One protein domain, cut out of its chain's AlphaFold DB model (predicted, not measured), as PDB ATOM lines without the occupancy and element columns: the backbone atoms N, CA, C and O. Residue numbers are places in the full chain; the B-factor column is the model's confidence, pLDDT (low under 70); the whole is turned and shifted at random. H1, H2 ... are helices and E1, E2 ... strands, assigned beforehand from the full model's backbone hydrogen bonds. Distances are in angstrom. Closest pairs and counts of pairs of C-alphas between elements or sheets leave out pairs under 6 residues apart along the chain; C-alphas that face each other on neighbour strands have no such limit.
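Overview. This is residues 39 to 99 of the 99 residues of an uncharacterized protein of Synechococcus sp. WH 8101 (UniProt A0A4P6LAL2). A small sheet of three antiparallel strands, E2, E1 and E3 in that order, is covered on one face by a single helix, H1, which runs along the strands; the other face has no named helix. The long E1 to E2 link loops out beyond one end of the sheet, and residues 64 to 77 wind past the other end toward H1. The 61 printed residues follow the order E1, E2, H1, E3; the class is mixed, with 28 residues, under half, in named elements. The whole is compact, with a radius of gyration of the C-alphas of 11.4 A and spans of 33 by 22 by 17 A.

Along the chain. E1, residues 41 to 46, begins at C-alpha 41 (12.513, 25.332, 43.928) and is 16.6 A long. E2, residues 58 to 63, is 15.6 A long. H1, residues 78 to 88, is 15.1 A long. E3, residues 94 to 98, is 13.5 A long and ends at C-alpha 98 (9.686, 23.302, 40.609).

Arrangement. E1, the inner strand, forms a hairpin with E2, with N 43 and O 61 2.8 A apart. On its other side is E3, antiparallel at 159 degrees, with N 44 and O 95 2.8 A apart. Residues 62 to 63 of E2 also pair, antiparallel, with residues 69 to 70. H1 is on the sheet at a height of 8.4 A, over E1 and only just over E3, where 3 of its C-alphas fall. On the local plane it stands at 5 degrees to E1. The closest C-alphas of H1 and E3 are those of Ala 85 and Val 96, 6.1 A apart. E2, H1 and E3 make a split strand-helix-strand unit, with E1 between its two strands, and its crossover is right-handed. Every O i to N i+4 pair of H1 is within hydrogen-bond range.

Size, cuts and confidence. The C-alphas farthest apart, of Gly 49 and Pro 77, are 33.6 A apart. The printed part has no cut. The links E1 to E2 and E2 to H1 are long. Residue 54 has a pLDDT under 70.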
ATOM      1  N   ARG A  39       6.906  30.383  42.164       85.88
ATOM      2  CA  ARG A  39       7.188  28.962  42.348       85.88
ATOM      3  C   ARG A  39       8.139  28.752  43.520       85.88
ATOM      4  O   ARG A  39       8.846  29.673  43.945       85.88
ATOM      5  N   PHE A  40       8.197  27.520  44.004       89.50
ATOM      6  CA  PHE A  40       9.253  27.050  44.893       89.50
ATOM      7  C   PHE A  40      10.212  26.147  44.130       89.50
ATOM      8  O   PHE A  40       9.822  25.422  43.220       89.50
ATOM      9  N   LEU A  41      11.483  26.174  44.519       90.75
ATOM     10  CA  LEU A  41      12.513  25.332  43.928       90.75
ATOM     11  C   LEU A  41      13.171  24.494  45.022       90.75
ATOM     12  O   LEU A  41      13.691  25.049  45.995       90.75
ATOM     13  N   CYS A  42      13.186  23.177  44.842       91.38
ATOM     14  CA  CYS A  42      13.943  22.261  45.684       91.38
ATOM     15  C   CYS A  42      14.803  21.300  44.867       91.38
ATOM     16  O   CYS A  42      14.543  21.001  43.701       91.38
ATOM     17  N   ILE A  43      15.852  20.829  45.527       91.44
ATOM     18  CA  ILE A  43      16.801  19.855  45.024       91.44
ATOM     19  C   ILE A  43      16.699  18.620  45.910       91.44
ATOM     20  O   ILE A  43      16.796  18.724  47.130       91.44
ATOM     21  N   HIS A  44      16.535  17.466  45.286       90.06
ATOM     22  CA  HIS A  44      16.667  16.161  45.910       90.06
ATOM     23  C   HIS A  44      18.081  15.663  45.608       90.06
ATOM     24  O   HIS A  44      18.434  15.471  44.438       90.06
ATOM     25  N   ARG A  45      18.905  15.510  46.646       88.88
ATOM     26  CA  ARG A  45      20.275  14.996  46.541       88.88
ATOM     27  C   ARG A  45      20.293  13.555  47.029       88.88
ATOM     28  O   ARG A  45      19.961  13.291  48.180       88.88
ATOM     29  N   TYR A  46      20.670  12.639  46.153       87.88
ATOM     30  CA  TYR A  46      20.837  11.230  46.483       87.88
ATOM     31  C   TYR A  46      22.289  10.976  46.884       87.88
ATOM     32  O   TYR A  46      23.207  11.594  46.334       87.88
ATOM     33  N   ALA A  47      22.502  10.071  47.838       82.75
ATOM     34  CA  ALA A  47      23.845   9.627  48.187       82.75
ATOM     35  C   ALA A  47      24.511   8.921  46.984       82.75
ATOM     36  O   ALA A  47      23.816   8.310  46.162       82.75
ATOM     37  N   PRO A  48      25.845   9.001  46.843       81.75
ATOM     38  CA  PRO A  48      26.549   8.305  45.772       81.75
ATOM     39  C   PRO A  48      26.284   6.795  45.856       81.75
ATOM     40  O   PRO A  48      26.334   6.211  46.934       81.75
ATOM     41  N   GLY A  49      25.971   6.173  44.718       79.56
ATOM     42  CA  GLY A  49      25.626   4.746  44.641       79.56
ATOM     43  C   GLY A  49      24.153   4.414  44.909       79.56
ATOM     44  O   GLY A  49      23.750   3.276  44.690       79.56
ATOM     45  N   VAL A  50      23.325   5.385  45.314       79.56
ATOM     46  CA  VAL A  50      21.880   5.175  45.476       79.56
ATOM     47  C   VAL A  50      21.159   5.428  44.143       79.56
ATOM     48  O   VAL A  50      21.313   6.509  43.561       79.56
ATOM     49  N   PRO A  51      20.356   4.471  43.637       75.06
ATOM     50  CA  PRO A  51      19.586   4.674  42.417       75.06
ATOM     51  C   PRO A  51      18.539   5.773  42.620       75.06
ATOM     52  O   PRO A  51      17.881   5.848  43.660       75.06
ATOM     53  N   LYS A  52      18.362   6.632  41.611       74.56
ATOM     54  CA  LYS A  52      17.323   7.670  41.623       74.56
ATOM     55  C   LYS A  52      15.956   6.980  41.548       74.56
ATOM     56  O   LYS A  52      15.627   6.396  40.521       74.56
ATOM     57  N   GLY A  53      15.180   7.025  42.627       70.12
ATOM     58  CA  GLY A  53      13.911   6.303  42.732       70.12
ATOM     59  C   GLY A  53      13.071   6.777  43.914       70.12
ATOM     60  O   GLY A  53      13.595   7.380  44.848       70.12
ATOM     61  N   GLY A  54      11.760   6.523  43.862       67.38
ATOM     62  CA  GLY A  54      10.774   7.118  44.777       67.38
ATOM     63  C   GLY A  54      10.935   6.755  46.259       67.38
ATOM     64  O   GLY A  54      10.531   7.539  47.112       67.38
ATOM     65  N   THR A  55      11.552   5.614  46.572       75.38
ATOM     66  CA  THR A  55      11.794   5.154  47.958       75.38
ATOM     67  C   THR A  55      13.245   5.364  48.403       75.38
ATOM     68  O   THR A  55      13.593   5.110  49.552       75.38
ATOM     69  N   SER A  56      14.114   5.832  47.506       79.12
ATOM     70  CA  SER A  56      15.524   6.034  47.817       79.12
ATOM     71  C   SER A  56      15.705   7.189  48.804       79.12
ATOM     72  O   SER A  56      15.100   8.247  48.612       79.12
ATOM     73  N   PRO A  57      16.565   7.046  49.830       79.44
ATOM     74  CA  PRO A  57      16.833   8.132  50.760       79.44
ATOM     75  C   PRO A  57      17.468   9.313  50.017       79.44
ATOM     76  O   PRO A  57      18.448   9.153  49.282       79.44
ATOM     77  N   TYR A  58      16.902  10.504  50.208       87.50
ATOM     78  CA  TYR A  58      17.397  11.742  49.615       87.50
ATOM     79  C   TYR A  58      17.409  12.879  50.635       87.50
ATOM     80  O   TYR A  58      16.556  12.965  51.519       87.50
ATOM     81  N   GLU A  59      18.360  13.794  50.478       89.06
ATOM     82  CA  GLU A  59      18.376  15.065  51.190       89.06
ATOM     83  C   GLU A  59      17.605  16.112  50.375       89.06
ATOM     84  O   GLU A  59      17.884  16.324  49.190       89.06
ATOM     85  N   LEU A  60      16.627  16.770  51.004       89.62
ATOM     86  CA  LEU A  60      15.862  17.849  50.384       89.62
ATOM     87  C   LEU A  60      16.476  19.208  50.719       89.62
ATOM     88  O   LEU A  60      16.519  19.614  51.878       89.62
ATOM     89  N   GLN A  61      16.860  19.959  49.693       92.25
ATOM     90  CA  GLN A  61      17.432  21.291  49.846       92.25
ATOM     91  C   GLN A  61      16.605  22.336  49.095       92.25
ATOM     92  O   GLN A  61      16.452  22.274  47.875       92.25
ATOM     93  N   TRP A  62      16.088  23.331  49.817       93.00
ATOM     94  CA  TRP A  62      15.363  24.453  49.219       93.00
ATOM     95  C   TRP A  62      16.325  25.473  48.635       93.00
ATOM     96  O   TRP A  62      17.383  25.747  49.202       93.00
ATOM     97  N   ILE A  63      15.932  26.084  47.523       91.94
ATOM     98  CA  ILE A  63      16.714  27.116  46.855       91.94
ATOM     99  C   ILE A  63      15.980  28.446  46.944       91.94
ATOM    100  O   ILE A  63      14.779  28.535  46.721       91.94
ATOM    101  N   GLY A  64      16.711  29.501  47.302       89.75
ATOM    102  CA  GLY A  64      16.186  30.862  47.325       89.75
ATOM    103  C   GLY A  64      16.341  31.576  45.982       89.75
ATOM    104  O   GLY A  64      17.058  31.129  45.092       89.75
ATOM    105  N   LYS A  65      15.768  32.781  45.869       85.69
ATOM    106  CA  LYS A  65      15.851  33.662  44.681       85.69
ATOM    107  C   LYS A  65      17.279  33.882  44.144       85.69
ATOM    108  O   LYS A  65      17.472  34.110  42.951       85.69
ATOM    109  N   ARG A  66      18.292  33.799  45.016       85.25
ATOM    110  CA  ARG A  66      19.722  33.924  44.673       85.25
ATOM    111  C   ARG A  66      20.353  32.640  44.110       85.25
ATOM    112  O   ARG A  66      21.537  32.664  43.801       85.25
ATOM    113  N   GLY A  67      19.613  31.535  44.008       84.44
ATOM    114  CA  GLY A  67      20.164  30.232  43.620       84.44
ATOM    115  C   GLY A  67      21.012  29.574  44.714       84.44
ATOM    116  O   GLY A  67      21.831  28.713  44.417       84.44
ATOM    117  N   LYS A  68      20.863  30.008  45.971       89.69
ATOM    118  CA  LYS A  68      21.593  29.460  47.119       89.69
ATOM    119  C   LYS A  68      20.676  28.592  47.982       89.69
ATOM    120  O   LYS A  68      19.482  28.908  48.053       89.69
ATOM    121  N   PRO A  69      21.230  27.568  48.655       91.50
ATOM    122  CA  PRO A  69      20.511  26.799  49.656       91.50
ATOM    123  C   PRO A  69      19.907  27.694  50.732       91.50
ATOM    124  O   PRO A  69      20.555  28.617  51.228       91.50
ATOM    125  N   VAL A  70      18.663  27.416  51.094       92.19
ATOM    126  CA  VAL A  70      17.942  28.079  52.178       92.19
ATOM    127  C   VAL A  70      17.301  27.024  53.069       92.19
ATOM    128  O   VAL A  70      16.879  25.975  52.598       92.19
ATOM    129  N   LYS A  71      17.230  27.303  54.374       89.31
ATOM    130  CA  LYS A  71      16.605  26.387  55.341       89.31
ATOM    131  C   LYS A  71      15.085  26.306  55.162       89.31
ATOM    132  O   LYS A  71      14.496  25.252  55.350       89.31
ATOM    133  N   THR A  72      14.461  27.423  54.787       86.88
ATOM    134  CA  THR A  72      13.008  27.540  54.610       86.88
ATOM    135  C   THR A  72      12.641  27.802  53.154       86.88
ATOM    136  O   THR A  72      13.426  28.403  52.414       86.88
ATOM    137  N   LYS A  73      11.434  27.389  52.756       87.12
ATOM    138  CA  LYS A  73      10.882  27.626  51.417       87.12
ATOM    139  C   LYS A  73      10.843  29.127  51.136       87.12
ATOM    140  O   LYS A  73      10.393  29.913  51.966       87.12
ATOM    141  N   ARG A  74      11.307  29.541  49.956       86.81
ATOM    142  CA  ARG A  74      11.220  30.935  49.508       86.81
ATOM    143  C   ARG A  74      10.515  31.019  48.171       86.81
ATOM    144  O   ARG A  74      10.776  30.214  47.285       86.81
ATOM    145  N   LEU A  75       9.686  32.044  48.043       87.75
ATOM    146  CA  LEU A  75       9.035  32.424  46.801       87.75
ATOM    147  C   LEU A  75      10.082  32.894  45.778       87.75
ATOM    148  O   LEU A  75      10.926  33.750  46.076       87.75
ATOM    149  N   ILE A  76      10.051  32.312  44.578       88.75
ATOM    150  CA  ILE A  76      10.932  32.643  43.453       88.75
ATOM    151  C   ILE A  76      10.061  32.836  42.204       88.75
ATOM    152  O   ILE A  76       9.159  32.035  41.982       88.75
ATOM    153  N   PRO A  77      10.324  33.831  41.343       88.88
ATOM    154  CA  PRO A  77       9.661  33.911  40.041       88.88
ATOM    155  C   PRO A  77       9.869  32.642  39.232       88.88
ATOM    156  O   PRO A  77      10.992  32.134  39.182       88.88
ATOM    157  N   ALA A  78       8.832  32.184  38.541       88.44
ATOM    158  CA  ALA A  78       8.865  30.970  37.739       88.44
ATOM    159  C   ALA A  78      10.014  30.992  36.729       88.44
ATOM    160  O   ALA A  78      10.791  30.044  36.683       88.44
ATOM    161  N   GLU A  79      10.191  32.095  35.992       88.31
ATOM    162  CA  GLU A  79      11.279  32.240  35.017       88.31
ATOM    163  C   GLU A  79      12.642  31.929  35.649       88.31
ATOM    164  O   GLU A  79      13.442  31.151  35.120       88.31
ATOM    165  N   ARG A  80      12.878  32.469  36.848       89.06
ATOM    166  CA  ARG A  80      14.128  32.279  37.578       89.06
ATOM    167  C   ARG A  80      14.234  30.887  38.190       89.06
ATOM    168  O   ARG A  80      15.319  30.311  38.157       89.06
ATOM    169  N   ALA A  81      13.143  30.334  38.715       90.25
ATOM    170  CA  ALA A  81      13.100  28.967  39.222       90.25
ATOM    171  C   ALA A  81      13.438  27.960  38.110       90.25
ATOM    172  O   ALA A  81      14.312  27.118  38.302       90.25
ATOM    173  N   HIS A  82      12.849  28.115  36.921       91.38
ATOM    174  CA  HIS A  82      13.150  27.290  35.752       91.38
ATOM    175  C   HIS A  82      14.570  27.512  35.225       91.38
ATOM    176  O   HIS A  82      15.241  26.544  34.879       91.38
ATOM    177  N   ALA A  83      15.074  28.749  35.199       91.25
ATOM    178  CA  ALA A  83      16.454  29.015  34.796       91.25
ATOM    179  C   ALA A  83      17.472  28.338  35.727       91.25
ATOM    180  O   ALA A  83      18.463  27.786  35.255       91.25
ATOM    181  N   ILE A  84      17.231  28.352  37.042       90.50
ATOM    182  CA  ILE A  84      18.081  27.645  38.008       90.50
ATOM    183  C   ILE A  84      17.904  26.130  37.859       90.50
ATOM    184  O   ILE A  84      18.899  25.409  37.852       90.50
ATOM    185  N   ALA A  85      16.672  25.646  37.681       91.25
ATOM    186  CA  ALA A  85      16.409  24.226  37.490       91.25
ATOM    187  C   ALA A  85      17.139  23.669  36.265       91.25
ATOM    188  O   ALA A  85      17.840  22.674  36.396       91.25
ATOM    189  N   ARG A  86      17.085  24.364  35.122       92.06
ATOM    190  CA  ARG A  86      17.822  23.991  33.904       92.06
ATOM    191  C   ARG A  86      19.335  23.934  34.113       92.06
ATOM    192  O   ARG A  86      19.984  23.065  33.553       92.06
ATOM    193  N   LYS A  87      19.903  24.831  34.927       90.12
ATOM    194  CA  LYS A  87      21.345  24.823  35.246       90.12
ATOM    195  C   LYS A  87      21.756  23.641  36.120       90.12
ATOM    196  O   LYS A  87      22.897  23.206  36.059       90.12
ATOM    197  N   LEU A  88      20.853  23.180  36.980       87.62
ATOM    198  CA  LEU A  88      21.097  22.067  37.896       87.62
ATOM    199  C   LEU A  88      20.736  20.714  37.269       87.62
ATOM    200  O   LEU A  88      21.271  19.679  37.679       87.62
ATOM    201  N   GLN A  89      19.846  20.722  36.277       84.31
ATOM    202  CA  GLN A  89      19.483  19.573  35.461       84.31
ATOM    203  C   GLN A  89      20.728  19.065  34.725       84.31
ATOM    204  O   GLN A  89      21.393  19.814  34.021       84.31
ATOM    205  N   GLY A  90      21.066  17.793  34.939       82.00
ATOM    206  CA  GLY A  90      22.308  17.186  34.442       82.00
ATOM    207  C   GLY A  90      23.357  16.936  35.526       82.00
ATOM    208  O   GLY A  90      24.309  16.200  35.287       82.00
ATOM    209  N   THR A  91      23.163  17.452  36.745       84.88
ATOM    210  CA  THR A  91      24.054  17.110  37.862       84.88
ATOM    211  C   THR A  91      23.821  15.642  38.285       84.88
ATOM    212  O   THR A  91      22.674  15.247  38.552       84.88
ATOM    213  N   PRO A  92      24.870  14.799  38.348       82.06
ATOM    214  CA  PRO A  92      24.734  13.410  38.781       82.06
ATOM    215  C   PRO A  92      24.239  13.347  40.231       82.06
ATOM    216  O   PRO A  92      24.557  14.208  41.047       82.06
ATOM    217  N   GLY A  93      23.399  12.357  40.549       81.44
ATOM    218  CA  GLY A  93      22.834  12.213  41.900       81.44
ATOM    219  C   GLY A  93      21.852  13.317  42.323       81.44
ATOM    220  O   GLY A  93      21.444  13.354  43.478       81.44
ATOM    221  N   VAL A  94      21.439  14.202  41.410       87.31
ATOM    222  CA  VAL A  94      20.502  15.292  41.706       87.31
ATOM    223  C   VAL A  94      19.210  15.144  40.902       87.31
ATOM    224  O   VAL A  94      19.227  14.739  39.737       87.31
ATOM    225  N   THR A  95      18.082  15.461  41.539       89.06
ATOM    226  CA  THR A  95      16.785  15.719  40.894       89.06
ATOM    227  C   THR A  95      16.273  17.079  41.348       89.06
ATOM    228  O   THR A  95      16.476  17.469  42.496       89.06
ATOM    229  N   VAL A  96      15.650  17.827  40.443       91.06
ATOM    230  CA  VAL A  96      15.193  19.192  40.710       91.06
ATOM    231  C   VAL A  96      13.694  19.271  40.482       91.06
ATOM    232  O   VAL A  96      13.215  18.826  39.442       91.06
ATOM    233  N   SER A  97      12.983  19.878  41.428       89.44
ATOM    234  CA  SER A  97      11.527  20.017  41.388       89.44
ATOM    235  C   SER A  97      11.137  21.491  41.510       89.44
ATOM    236  O   SER A  97      11.626  22.203  42.392       89.44
ATOM    237  N   VAL A  98      10.261  21.947  40.609       89.62
ATOM    238  CA  VAL A  98       9.686  23.302  40.609       89.62
ATOM    239  C   VAL A  98       8.200  23.200  40.946       89.62
ATOM    240  O   VAL A  98       7.416  22.744  40.111       89.62
ATOM    241  N   LEU A  99       7.833  23.623  42.158       86.25
ATOM    242  CA  LEU A  99       6.478  23.549  42.722       86.25
ATOM    243  C   LEU A  99       5.709  24.853  42.530       86.25
ATOM    244  O   LEU A  99       6.341  25.927  42.629       86.25
TER     245      LEU A  99